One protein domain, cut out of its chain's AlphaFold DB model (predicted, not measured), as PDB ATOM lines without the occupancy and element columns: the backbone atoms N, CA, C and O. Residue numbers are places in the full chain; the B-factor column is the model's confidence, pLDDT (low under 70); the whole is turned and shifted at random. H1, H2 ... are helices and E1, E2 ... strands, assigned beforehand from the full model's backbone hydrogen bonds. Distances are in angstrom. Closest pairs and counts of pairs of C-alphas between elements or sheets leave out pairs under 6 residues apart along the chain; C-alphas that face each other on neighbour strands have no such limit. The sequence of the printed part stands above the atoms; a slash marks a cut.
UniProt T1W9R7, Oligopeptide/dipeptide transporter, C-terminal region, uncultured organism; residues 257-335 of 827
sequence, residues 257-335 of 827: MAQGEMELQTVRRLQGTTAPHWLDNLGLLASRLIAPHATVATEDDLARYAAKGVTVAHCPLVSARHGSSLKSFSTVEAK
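AT A GLANCE: This is residues 257 to 335 of the 827 residues of the protein "Oligopeptide/dipeptide transporter, C-terminal region" of uncultured organism (UniProt T1W9R7). A small parallel strip, E1 beside E2, has H3 over one face; H2 packs on H3, H1 packs on H2, and H4 lies near H3. The printed part has 79 residues, with four named helices and two named strands in the order H1, H2, E1, H3, E2, H4; of the 46 residues in named elements helices hold 39 and strands 7, and the class is mostly helix. The whole is compact, radius of gyration of the C-alphas 12.1 A, spanning 33 by 25 by 18 A.

IN THESE COORDINATES: E1 is residues 289 to 292, E2 311 to 313. H3 is 299 to 308, 14.3 A; H2 275 to 282; H1 261 to 271, 15.2 A, from C-alpha 261 at (184.605, 193.118, 160.418); H4 324 to 333, 14.3 A, to C-alpha 333 at (178.325, 174.713, 172.348).

HOW THE PARTS SIT: E1 and E2 are parallel, 26 degrees, with N 291 and O 311 at 2.8 A. E1, H3, E2 form a strand-helix-strand unit, parallel neighbour strands with a helix between, its crossover right-handed. H3 touches H2, closest C-alphas Asp 301 and Pro 276, 5.8 A, at a steep tilt of 44 degrees. H2 touches H1, closest C-alphas Ala 275 and Val 267, 6.2 A. H3 and H4 are close but not clearly touching, closest C-alphas Leu 302 and Val 332, 6.7 A. H1 and H4 are apart. Every O i to N i+4 pair is within hydrogen-bond range in H1, H2, H3 and H4.

THE WHOLE: The farthest C-alphas, Gly 283 and Arg 321, are 35.6 A apart. The printed part has no cut, and no link is long. pLDDT is under 70 at residues 258 to 262, 295 and 313 to 335.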
ATOM      1  N   MET A 257     176.193 186.856 157.287       74.56
ATOM      2  CA  MET A 257     175.740 187.835 158.299       74.56
ATOM      3  C   MET A 257     176.792 188.268 159.337       74.56
ATOM      4  O   MET A 257     176.531 189.166 160.139       74.56
ATOM      5  N   ALA A 258     177.934 187.580 159.402       61.47
ATOM      6  CA  ALA A 258     178.994 187.817 160.384       61.47
ATOM      7  C   ALA A 258     180.321 187.136 159.976       61.47
ATOM      8  O   ALA A 258     180.985 186.532 160.822       61.47
ATOM      9  N   GLN A 259     180.700 187.171 158.693       65.75
ATOM     10  CA  GLN A 259     181.941 186.556 158.192       65.75
ATOM     11  C   GLN A 259     183.175 187.466 158.360       65.75
ATOM     12  O   GLN A 259     184.294 186.953 158.467       65.75
ATOM     13  N   GLY A 260     183.009 188.794 158.434       69.00
ATOM     14  CA  GLY A 260     184.120 189.709 158.716       69.00
ATOM     15  C   GLY A 260     183.754 191.102 159.242       69.00
ATOM     16  O   GLY A 260     182.625 191.571 159.142       69.00
ATOM     17  N   GLU A 261     184.758 191.800 159.778       68.62
ATOM     18  CA  GLU A 261     184.605 193.118 160.418       68.62
ATOM     19  C   GLU A 261     184.032 194.192 159.470       68.62
ATOM     20  O   GLU A 261     183.224 195.017 159.882       68.62
ATOM     21  N   MET A 262     184.397 194.160 158.183       68.06
ATOM     22  CA  MET A 262     183.899 195.100 157.164       68.06
ATOM     23  C   MET A 262     182.382 194.980 156.940       68.06
ATOM     24  O   MET A 262     181.690 195.984 156.805       68.06
ATOM     25  N   GLU A 263     181.869 193.753 156.917       72.81
ATOM     26  CA  GLU A 263     180.445 193.407 156.806       72.81
ATOM     27  C   GLU A 263     179.694 193.892 158.056       72.81
ATOM     28  O   GLU A 263     178.765 194.692 157.944       72.81
ATOM     29  N   LEU A 264     180.191 193.555 159.254       79.38
ATOM     30  CA  LEU A 264     179.644 194.030 160.531       79.38
ATOM     31  C   LEU A 264     179.583 195.569 160.621       79.38
ATOM     32  O   LEU A 264     178.578 196.127 161.066       79.38
ATOM     33  N   GLN A 265     180.635 196.267 160.187       78.88
ATOM     34  CA  GLN A 265     180.675 197.733 160.151       78.88
ATOM     35  C   GLN A 265     179.730 198.324 159.096       78.88
ATOM     36  O   GLN A 265     179.115 199.361 159.345       78.88
ATOM     37  N   THR A 266     179.568 197.664 157.946       77.25
ATOM     38  CA  THR A 266     178.679 198.127 156.869       77.25
ATOM     39  C   THR A 266     177.213 197.983 157.275       77.25
ATOM     40  O   THR A 266     176.463 198.951 157.163       77.25
ATOM     41  N   VAL A 267     176.808 196.848 157.861       83.25
ATOM     42  CA  VAL A 267     175.443 196.673 158.396       83.25
ATOM     43  C   VAL A 267     175.167 197.659 159.533       83.25
ATOM     44  O   VAL A 267     174.120 198.302 159.531       83.25
ATOM     45  N   ARG A 268     176.126 197.889 160.444       85.75
ATOM     46  CA  ARG A 268     175.991 198.925 161.488       85.75
ATOM     47  C   ARG A 268     175.835 200.335 160.914       85.75
ATOM     48  O   ARG A 268     175.083 201.123 161.478       85.75
ATOM     49  N   ARG A 269     176.503 200.659 159.801       83.62
ATOM     50  CA  ARG A 269     176.377 201.959 159.115       83.62
ATOM     51  C   ARG A 269     175.045 202.116 158.374       83.62
ATOM     52  O   ARG A 269     174.525 203.226 158.342       83.62
ATOM     53  N   LEU A 270     174.520 201.048 157.771       81.69
ATOM     54  CA  LEU A 270     173.284 201.083 156.976       81.69
ATOM     55  C   LEU A 270     172.014 200.927 157.829       81.69
ATOM     56  O   LEU A 270     171.036 201.624 157.591       81.69
ATOM     57  N   GLN A 271     172.039 200.034 158.823       86.62
ATOM     58  CA  GLN A 271     170.871 199.597 159.607       86.62
ATOM     59  C   GLN A 271     170.955 199.982 161.098       86.62
ATOM     60  O   GLN A 271     170.080 199.629 161.887       86.62
ATOM     61  N   GLY A 272     172.030 200.654 161.529       86.75
ATOM     62  CA  GLY A 272     172.236 201.083 162.921       86.75
ATOM     63  C   GLY A 272     172.504 199.954 163.928       86.75
ATOM     64  O   GLY A 272     172.620 200.216 165.124       86.75
ATOM     65  N   THR A 273     172.591 198.696 163.484       90.50
ATOM     66  CA  THR A 273     172.658 197.517 164.363       90.50
ATOM     67  C   THR A 273     173.423 196.348 163.717       90.50
ATOM     68  O   THR A 273     174.009 196.510 162.649       90.50
ATOM     69  N   THR A 274     173.507 195.189 164.374       89.69
ATOM     70  CA  THR A 274     174.112 193.973 163.797       89.69
ATOM     71  C   THR A 274     173.122 193.247 162.882       89.69
ATOM     72  O   THR A 274     171.910 193.372 163.045       89.69
ATOM     73  N   ALA A 275     173.607 192.453 161.923       89.31
ATOM     74  CA  ALA A 275     172.722 191.709 161.022       89.31
ATOM     75  C   ALA A 275     171.727 190.774 161.743       89.31
ATOM     76  O   ALA A 275     170.555 190.774 161.360       89.31
ATOM     77  N   PRO A 276     172.108 190.051 162.819       90.94
ATOM     78  CA  PRO A 276     171.160 189.235 163.574       90.94
ATOM     79  C   PRO A 276     170.094 190.076 164.276       90.94
ATOM     80  O   PRO A 276     168.923 189.726 164.202       90.94
ATOM     81  N   HIS A 277     170.455 191.215 164.883       91.62
ATOM     82  CA  HIS A 277     169.477 192.160 165.440       91.62
ATOM     83  C   HIS A 277     168.526 192.716 164.369       91.62
ATOM     84  O   HIS A 277     167.325 192.825 164.615       91.62
ATOM     85  N   TRP A 278     169.040 193.066 163.186       92.88
ATOM     86  CA  TRP A 278     168.230 193.592 162.088       92.88
ATOM     87  C   TRP A 278     167.209 192.556 161.609       92.88
ATOM     88  O   TRP A 278     166.012 192.829 161.616       92.88
ATOM     89  N   LEU A 279     167.655 191.338 161.294       92.81
ATOM     90  CA  LEU A 279     166.775 190.245 160.868       92.81
ATOM     91  C   LEU A 279     165.771 189.840 161.957       92.81
ATOM     92  O   LEU A 279     164.639 189.492 161.632       92.81
ATOM     93  N   ASP A 280     166.143 189.918 163.236       93.06
ATOM     94  CA  ASP A 280     165.240 189.638 164.357       93.06
ATOM     95  C   ASP A 280     164.117 190.686 164.446       93.06
ATOM     96  O   ASP A 280     162.941 190.330 164.532       93.06
ATOM     97  N   ASN A 281     164.456 191.972 164.292       92.25
ATOM     98  CA  ASN A 281     163.485 193.070 164.204       92.25
ATOM     99  C   ASN A 281     162.568 192.960 162.969       92.25
ATOM    100  O   ASN A 281     161.406 193.360 163.031       92.25
ATOM    101  N   LEU A 282     163.065 192.414 161.853       91.94
ATOM    102  CA  LEU A 282     162.262 192.159 160.649       91.94
ATOM    103  C   LEU A 282     161.344 190.926 160.775       91.94
ATOM    104  O   LEU A 282     160.462 190.754 159.930       91.94
ATOM    105  N   GLY A 283     161.544 190.082 161.795       91.75
ATOM    106  CA  GLY A 283     160.871 188.787 161.966       91.75
ATOM    107  C   GLY A 283     161.501 187.628 161.178       91.75
ATOM    108  O   GLY A 283     160.944 186.537 161.161       91.75
ATOM    109  N   LEU A 284     162.653 187.850 160.537       93.00
ATOM    110  CA  LEU A 284     163.317 186.914 159.619       93.00
ATOM    111  C   LEU A 284     164.413 186.064 160.290       93.00
ATOM    112  O   LEU A 284     164.908 185.107 159.698       93.00
ATOM    113  N   LEU A 285     164.812 186.371 161.529       91.62
ATOM    114  CA  LEU A 285     165.730 185.508 162.279       91.62
ATOM    115  C   LEU A 285     164.977 184.261 162.784       91.62
ATOM    116  O   LEU A 285     164.267 184.318 163.793       91.62
ATOM    117  N   ALA A 286     165.116 183.150 162.053       84.94
ATOM    118  CA  ALA A 286     164.340 181.920 162.222       84.94
ATOM    119  C   ALA A 286     165.164 180.648 161.938       84.94
ATOM    120  O   ALA A 286     166.230 180.699 161.328       84.94
ATOM    121  N   SER A 287     164.644 179.480 162.318       82.19
ATOM    122  CA  SER A 287     165.371 178.198 162.278       82.19
ATOM    123  C   SER A 287     165.666 177.638 160.880       82.19
ATOM    124  O   SER A 287     166.503 176.747 160.749       82.19
ATOM    125  N   ARG A 288     165.031 178.171 159.826       86.75
ATOM    126  CA  ARG A 288     165.376 177.869 158.421       86.75
ATOM    127  C   ARG A 288     166.664 178.546 157.938       86.75
ATOM    128  O   ARG A 288     167.101 178.287 156.820       86.75
ATOM    129  N   LEU A 289     167.237 179.435 158.747       84.62
ATOM    130  CA  LEU A 289     168.407 180.232 158.405       84.62
ATOM    131  C   LEU A 289     169.708 179.487 158.730       84.62
ATOM    132  O   LEU A 289     169.901 178.989 159.843       84.62
ATOM    133  N   ILE A 290     170.613 179.462 157.757       83.19
ATOM    134  CA  ILE A 290     171.978 178.960 157.865       83.19
ATOM    135  C   ILE A 290     172.925 180.165 157.813       83.19
ATOM    136  O   ILE A 290     172.972 180.889 156.816       83.19
ATOM    137  N   ALA A 291     173.673 180.369 158.896       80.44
ATOM    138  CA  ALA A 291     174.666 181.421 159.076       80.44
ATOM    139  C   ALA A 291     176.087 180.854 158.862       80.44
ATOM    140  O   ALA A 291     176.564 180.081 159.700       80.44
ATOM    141  N   PRO A 292     176.797 181.222 157.783       73.56
ATOM    142  CA  PRO A 292     178.171 180.784 157.556       73.56
ATOM    143  C   PRO A 292     179.144 181.419 158.558       73.56
ATOM    144  O   PRO A 292     179.172 182.637 158.750       73.56
ATOM    145  N   HIS A 293     179.978 180.578 159.162       70.31
ATOM    146  CA  HIS A 293     181.146 180.848 160.008       70.31
ATOM    147  C   HIS A 293     180.992 181.682 161.294       70.31
ATOM    148  O   HIS A 293     181.823 181.493 162.184       70.31
ATOM    149  N   ALA A 294     180.034 182.612 161.402       71.44
ATOM    150  CA  ALA A 294     179.791 183.469 162.576       71.44
ATOM    151  C   ALA A 294     181.082 183.986 163.271       71.44
ATOM    152  O   ALA A 294     181.249 183.873 164.488       71.44
ATOM    153  N   THR A 295     182.043 184.500 162.494       69.75
ATOM    154  CA  THR A 295     183.417 184.788 162.957       69.75
ATOM    155  C   THR A 295     183.520 186.047 163.813       69.75
ATOM    156  O   THR A 295     184.388 186.113 164.684       69.75
ATOM    157  N   VAL A 296     182.655 187.035 163.556       76.38
ATOM    158  CA  VAL A 296     182.598 188.333 164.257       76.38
ATOM    159  C   VAL A 296     181.257 188.569 164.964       76.38
ATOM    160  O   VAL A 296     180.939 189.695 165.343       76.38
ATOM    161  N   ALA A 297     180.459 187.514 165.147       78.62
ATOM    162  CA  ALA A 297     179.222 187.579 165.917       78.62
ATOM    163  C   ALA A 297     179.529 187.887 167.393       78.62
ATOM    164  O   ALA A 297     180.400 187.260 168.000       78.62
ATOM    165  N   THR A 298     178.817 188.852 167.977       82.12
ATOM    166  CA  THR A 298     178.919 189.161 169.410       82.12
ATOM    167  C   THR A 298     178.253 188.080 170.266       82.12
ATOM    168  O   THR A 298     177.529 187.219 169.765       82.12
ATOM    169  N   GLU A 299     178.458 188.114 171.585       77.06
ATOM    170  CA  GLU A 299     177.795 187.158 172.478       77.06
ATOM    171  C   GLU A 299     176.261 187.239 172.427       77.06
ATOM    172  O   GLU A 299     175.613 186.196 172.569       77.06
ATOM    173  N   ASP A 300     175.710 188.431 172.178       83.50
ATOM    174  CA  ASP A 300     174.275 188.676 171.999       83.50
ATOM    175  C   ASP A 300     173.780 188.160 170.639       83.50
ATOM    176  O   ASP A 300     172.733 187.518 170.569       83.50
ATOM    177  N   ASP A 301     174.557 188.353 169.566       83.75
ATOM    178  CA  ASP A 301     174.262 187.781 168.244       83.75
ATOM    179  C   ASP A 301     174.181 186.248 168.310       83.75
ATOM    180  O   ASP A 301     173.220 185.647 167.829       83.75
ATOM    181  N   LEU A 302     175.158 185.610 168.970       79.81
ATOM    182  CA  LEU A 302     175.175 184.160 169.185       79.81
ATOM    183  C   LEU A 302     174.015 183.693 170.082       79.81
ATOM    184  O   LEU A 302     173.468 182.611 169.863       79.81
ATOM    185  N   ALA A 303     173.603 184.500 171.066       77.12
ATOM    186  CA  ALA A 303     172.432 184.206 171.892       77.12
ATOM    187  C   ALA A 303     171.121 184.289 171.085       77.12
ATOM    188  O   ALA A 303     170.254 183.432 171.259       77.12
ATOM    189  N   ARG A 304     170.988 185.253 170.161       83.56
ATOM    190  CA  ARG A 304     169.845 185.338 169.234       83.56
ATOM    191  C   ARG A 304     169.823 184.183 168.239       83.56
ATOM    192  O   ARG A 304     168.761 183.602 168.032       83.56
ATOM    193  N   TYR A 305     170.972 183.811 167.668       81.38
ATOM    194  CA  TYR A 305     171.084 182.632 166.802       81.38
ATOM    195  C   TYR A 305     170.587 181.368 167.511       81.38
ATOM    196  O   TYR A 305     169.732 180.673 166.964       81.38
ATOM    197  N   ALA A 306     171.038 181.115 168.746       73.69
ATOM    198  CA  ALA A 306     170.535 180.007 169.554       73.69
ATOM    199  C   ALA A 306     169.018 180.128 169.794       73.69
ATOM    200  O   ALA A 306     168.261 179.257 169.373       73.69
ATOM    201  N   ALA A 307     168.550 181.246 170.362       76.12
ATOM    202  CA  ALA A 307     167.141 181.454 170.714       76.12
ATOM    203  C   ALA A 307     166.162 181.369 169.524       76.12
ATOM    204  O   ALA A 307     164.990 181.046 169.722       76.12
ATOM    205  N   LYS A 308     166.621 181.640 168.294       79.94
ATOM    206  CA  LYS A 308     165.837 181.501 167.054       79.94
ATOM    207  C   LYS A 308     166.131 180.222 166.259       79.94
ATOM    208  O   LYS A 308     165.518 180.004 165.218       79.94
ATOM    209  N   GLY A 309     167.015 179.354 166.754       75.12
ATOM    210  CA  GLY A 309     167.351 178.067 166.139       75.12
ATOM    211  C   GLY A 309     168.153 178.166 164.838       75.12
ATOM    212  O   GLY A 309     168.110 177.231 164.042       75.12
ATOM    213  N   VAL A 310     168.851 179.281 164.608       77.44
ATOM    214  CA  VAL A 310     169.687 179.517 163.420       77.44
ATOM    215  C   VAL A 310     170.841 178.514 163.401       77.44
ATOM    216  O   VAL A 310     171.562 178.356 164.386       77.44
ATOM    217  N   THR A 311     171.040 177.846 162.267       74.69
ATOM    218  CA  THR A 311     172.119 176.865 162.096       74.69
ATOM    219  C   THR A 311     173.421 177.581 161.754       74.69
ATOM    220  O   THR A 311     173.482 178.279 160.747       74.69
ATOM    221  N   VAL A 312     174.486 177.392 162.538       70.81
ATOM    222  CA  VAL A 312     175.824 177.896 162.180       70.81
ATOM    223  C   VAL A 312     176.592 176.815 161.418       70.81
ATOM    224  O   VAL A 312     176.831 175.731 161.948       70.81
ATOM    225  N   ALA A 313     176.986 177.113 160.180       66.75
ATOM    226  CA  ALA A 313     177.837 176.250 159.362       66.75
ATOM    227  C   ALA A 313     179.308 176.695 159.460       66.75
ATOM    228  O   ALA A 313     179.597 177.877 159.634       66.75
ATOM    229  N   HIS A 314     180.254 175.757 159.378       59.38
ATOM    230  CA  HIS A 314     181.686 176.047 159.483       59.38
ATOM    231  C   HIS A 314     182.504 175.188 158.518       59.38
ATOM    232  O   HIS A 314     182.267 173.988 158.388       59.38
ATOM    233  N   CYS A 315     183.559 175.779 157.953       55.47
ATOM    234  CA  CYS A 315     184.624 175.042 157.281       55.47
ATOM    235  C   CYS A 315     185.953 175.116 158.064       55.47
ATOM    236  O   CYS A 315     186.404 176.225 158.378       55.47
ATOM    237  N   PRO A 316     186.627 173.984 158.364       46.81
ATOM    238  CA  PRO A 316     187.851 173.975 159.176       46.81
ATOM    239  C   PRO A 316     189.082 174.583 158.481       46.81
ATOM    240  O   PRO A 316     190.035 174.974 159.155       46.81
ATOM    241  N   LEU A 317     189.081 174.678 157.149       47.66
ATOM    242  CA  LEU A 317     190.241 175.102 156.352       47.66
ATOM    243  C   LEU A 317     190.447 176.635 156.313       47.66
ATOM    244  O   LEU A 317     191.589 177.083 156.239       47.66
ATOM    245  N   VAL A 318     189.384 177.445 156.424       43.84
ATOM    246  CA  VAL A 318     189.426 178.914 156.199       43.84
ATOM    247  C   VAL A 318     190.161 179.692 157.298       43.84
ATOM    248  O   VAL A 318     190.896 180.639 157.028       43.84
ATOM    249  N   SER A 319     189.949 179.334 158.568       44.66
ATOM    250  CA  SER A 319     190.295 180.198 159.716       44.66
ATOM    251  C   SER A 319     191.241 179.562 160.746       44.66
ATOM    252  O   SER A 319     191.500 180.132 161.813       44.66
ATOM    253  N   ALA A 320     191.845 178.418 160.412       35.09
ATOM    254  CA  ALA A 320     192.795 177.713 161.276       35.09
ATOM    255  C   ALA A 320     194.027 178.556 161.684       35.09
ATOM    256  O   ALA A 320     194.618 178.300 162.730       35.09
ATOM    257  N   ARG A 321     194.389 179.603 160.920       34.94
ATOM    258  CA  ARG A 321     195.515 180.509 161.240       34.94
ATOM    259  C   ARG A 321     195.342 181.310 162.540       34.94
ATOM    260  O   ARG A 321     196.346 181.711 163.118       34.94
ATOM    261  N   HIS A 322     194.107 181.547 162.996       37.44
ATOM    262  CA  HIS A 322     193.828 182.385 164.176       37.44
ATOM    263  C   HIS A 322     192.910 181.721 165.220       37.44
ATOM    264  O   HIS A 322     192.686 182.286 166.292       37.44
ATOM    265  N   GLY A 323     192.370 180.532 164.926       36.66
ATOM    266  CA  GLY A 323     191.496 179.786 165.837       36.66
ATOM    267  C   GLY A 323     190.135 180.442 166.103       36.66
ATOM    268  O   GLY A 323     189.456 180.050 167.048       36.66
ATOM    269  N   SER A 324     189.723 181.427 165.297       45.16
ATOM    270  CA  SER A 324     188.446 182.145 165.438       45.16
ATOM    271  C   SER A 324     187.244 181.203 165.358       45.16
ATOM    272  O   SER A 324     186.437 181.180 166.278       45.16
ATOM    273  N   SER A 325     187.167 180.353 164.331       41.88
ATOM    274  CA  SER A 325     186.056 179.399 164.175       41.88
ATOM    275  C   SER A 325     185.966 178.374 165.310       41.88
ATOM    276  O   SER A 325     184.864 178.016 165.709       41.88
ATOM    277  N   LEU A 326     187.103 177.947 165.879       42.38
ATOM    278  CA  LEU A 326     187.116 177.055 167.047       42.38
ATOM    279  C   LEU A 326     186.552 177.752 168.295       42.38
ATOM    280  O   LEU A 326     185.843 177.122 169.074       42.38
ATOM    281  N   LYS A 327     186.818 179.058 168.459       46.88
ATOM    282  CA  LYS A 327     186.213 179.866 169.526       46.88
ATOM    283  C   LYS A 327     184.705 179.990 169.322       46.88
ATOM    284  O   LYS A 327     183.978 179.568 170.216       46.88
ATOM    285  N   SER A 328     184.245 180.463 168.156       45.91
ATOM    286  CA  SER A 328     182.809 180.599 167.849       45.91
ATOM    287  C   SER A 328     182.045 179.299 168.118       45.91
ATOM    288  O   SER A 328     181.035 179.332 168.816       45.91
ATOM    289  N   PHE A 329     182.569 178.153 167.662       47.00
ATOM    290  CA  PHE A 329     181.965 176.843 167.920       47.00
ATOM    291  C   PHE A 329     181.858 176.544 169.425       47.00
ATOM    292  O   PHE A 329     180.757 176.315 169.919       47.00
ATOM    293  N   SER A 330     182.961 176.654 170.177       47.59
ATOM    294  CA  SER A 330     182.960 176.409 171.632       47.59
ATOM    295  C   SER A 330     182.048 177.364 172.423       47.59
ATOM    296  O   SER A 330     181.488 176.987 173.450       47.59
ATOM    297  N   THR A 331     181.851 178.599 171.945       49.97
ATOM    298  CA  THR A 331     180.943 179.583 172.558       49.97
ATOM    299  C   THR A 331     179.468 179.288 172.259       49.97
ATOM    300  O   THR A 331     178.617 179.595 173.091       49.97
ATOM    301  N   VAL A 332     179.150 178.680 171.111       47.38
ATOM    302  CA  VAL A 332     177.792 178.204 170.784       47.38
ATOM    303  C   VAL A 332     177.471 176.913 171.544       47.38
ATOM    304  O   VAL A 332     176.410 176.818 172.159       47.38
ATOM    305  N   GLU A 333     178.409 175.964 171.581       45.06
ATOM    306  CA  GLU A 333     178.325 174.713 172.348       45.06
ATOM    307  C   GLU A 333     178.045 174.988 173.837       45.06
ATOM    308  O   GLU A 333     177.072 174.483 174.398       45.06
ATOM    309  N   ALA A 334     178.808 175.901 174.452       47.41
ATOM    310  CA  ALA A 334     178.617 176.324 175.842       47.41
ATOM    311  C   ALA A 334     177.273 177.035 176.126       47.41
ATOM    312  O   ALA A 334     176.916 177.207 177.292       47.41
ATOM    313  N   LYS A 335     176.520 177.446 175.092       48.12
ATOM    314  CA  LYS A 335     175.169 178.031 175.208       48.12
ATOM    315  C   LYS A 335     174.038 177.008 174.987       48.12
ATOM    316  O   LYS A 335     172.872 177.372 175.102       48.12
TER     317      LYS A 335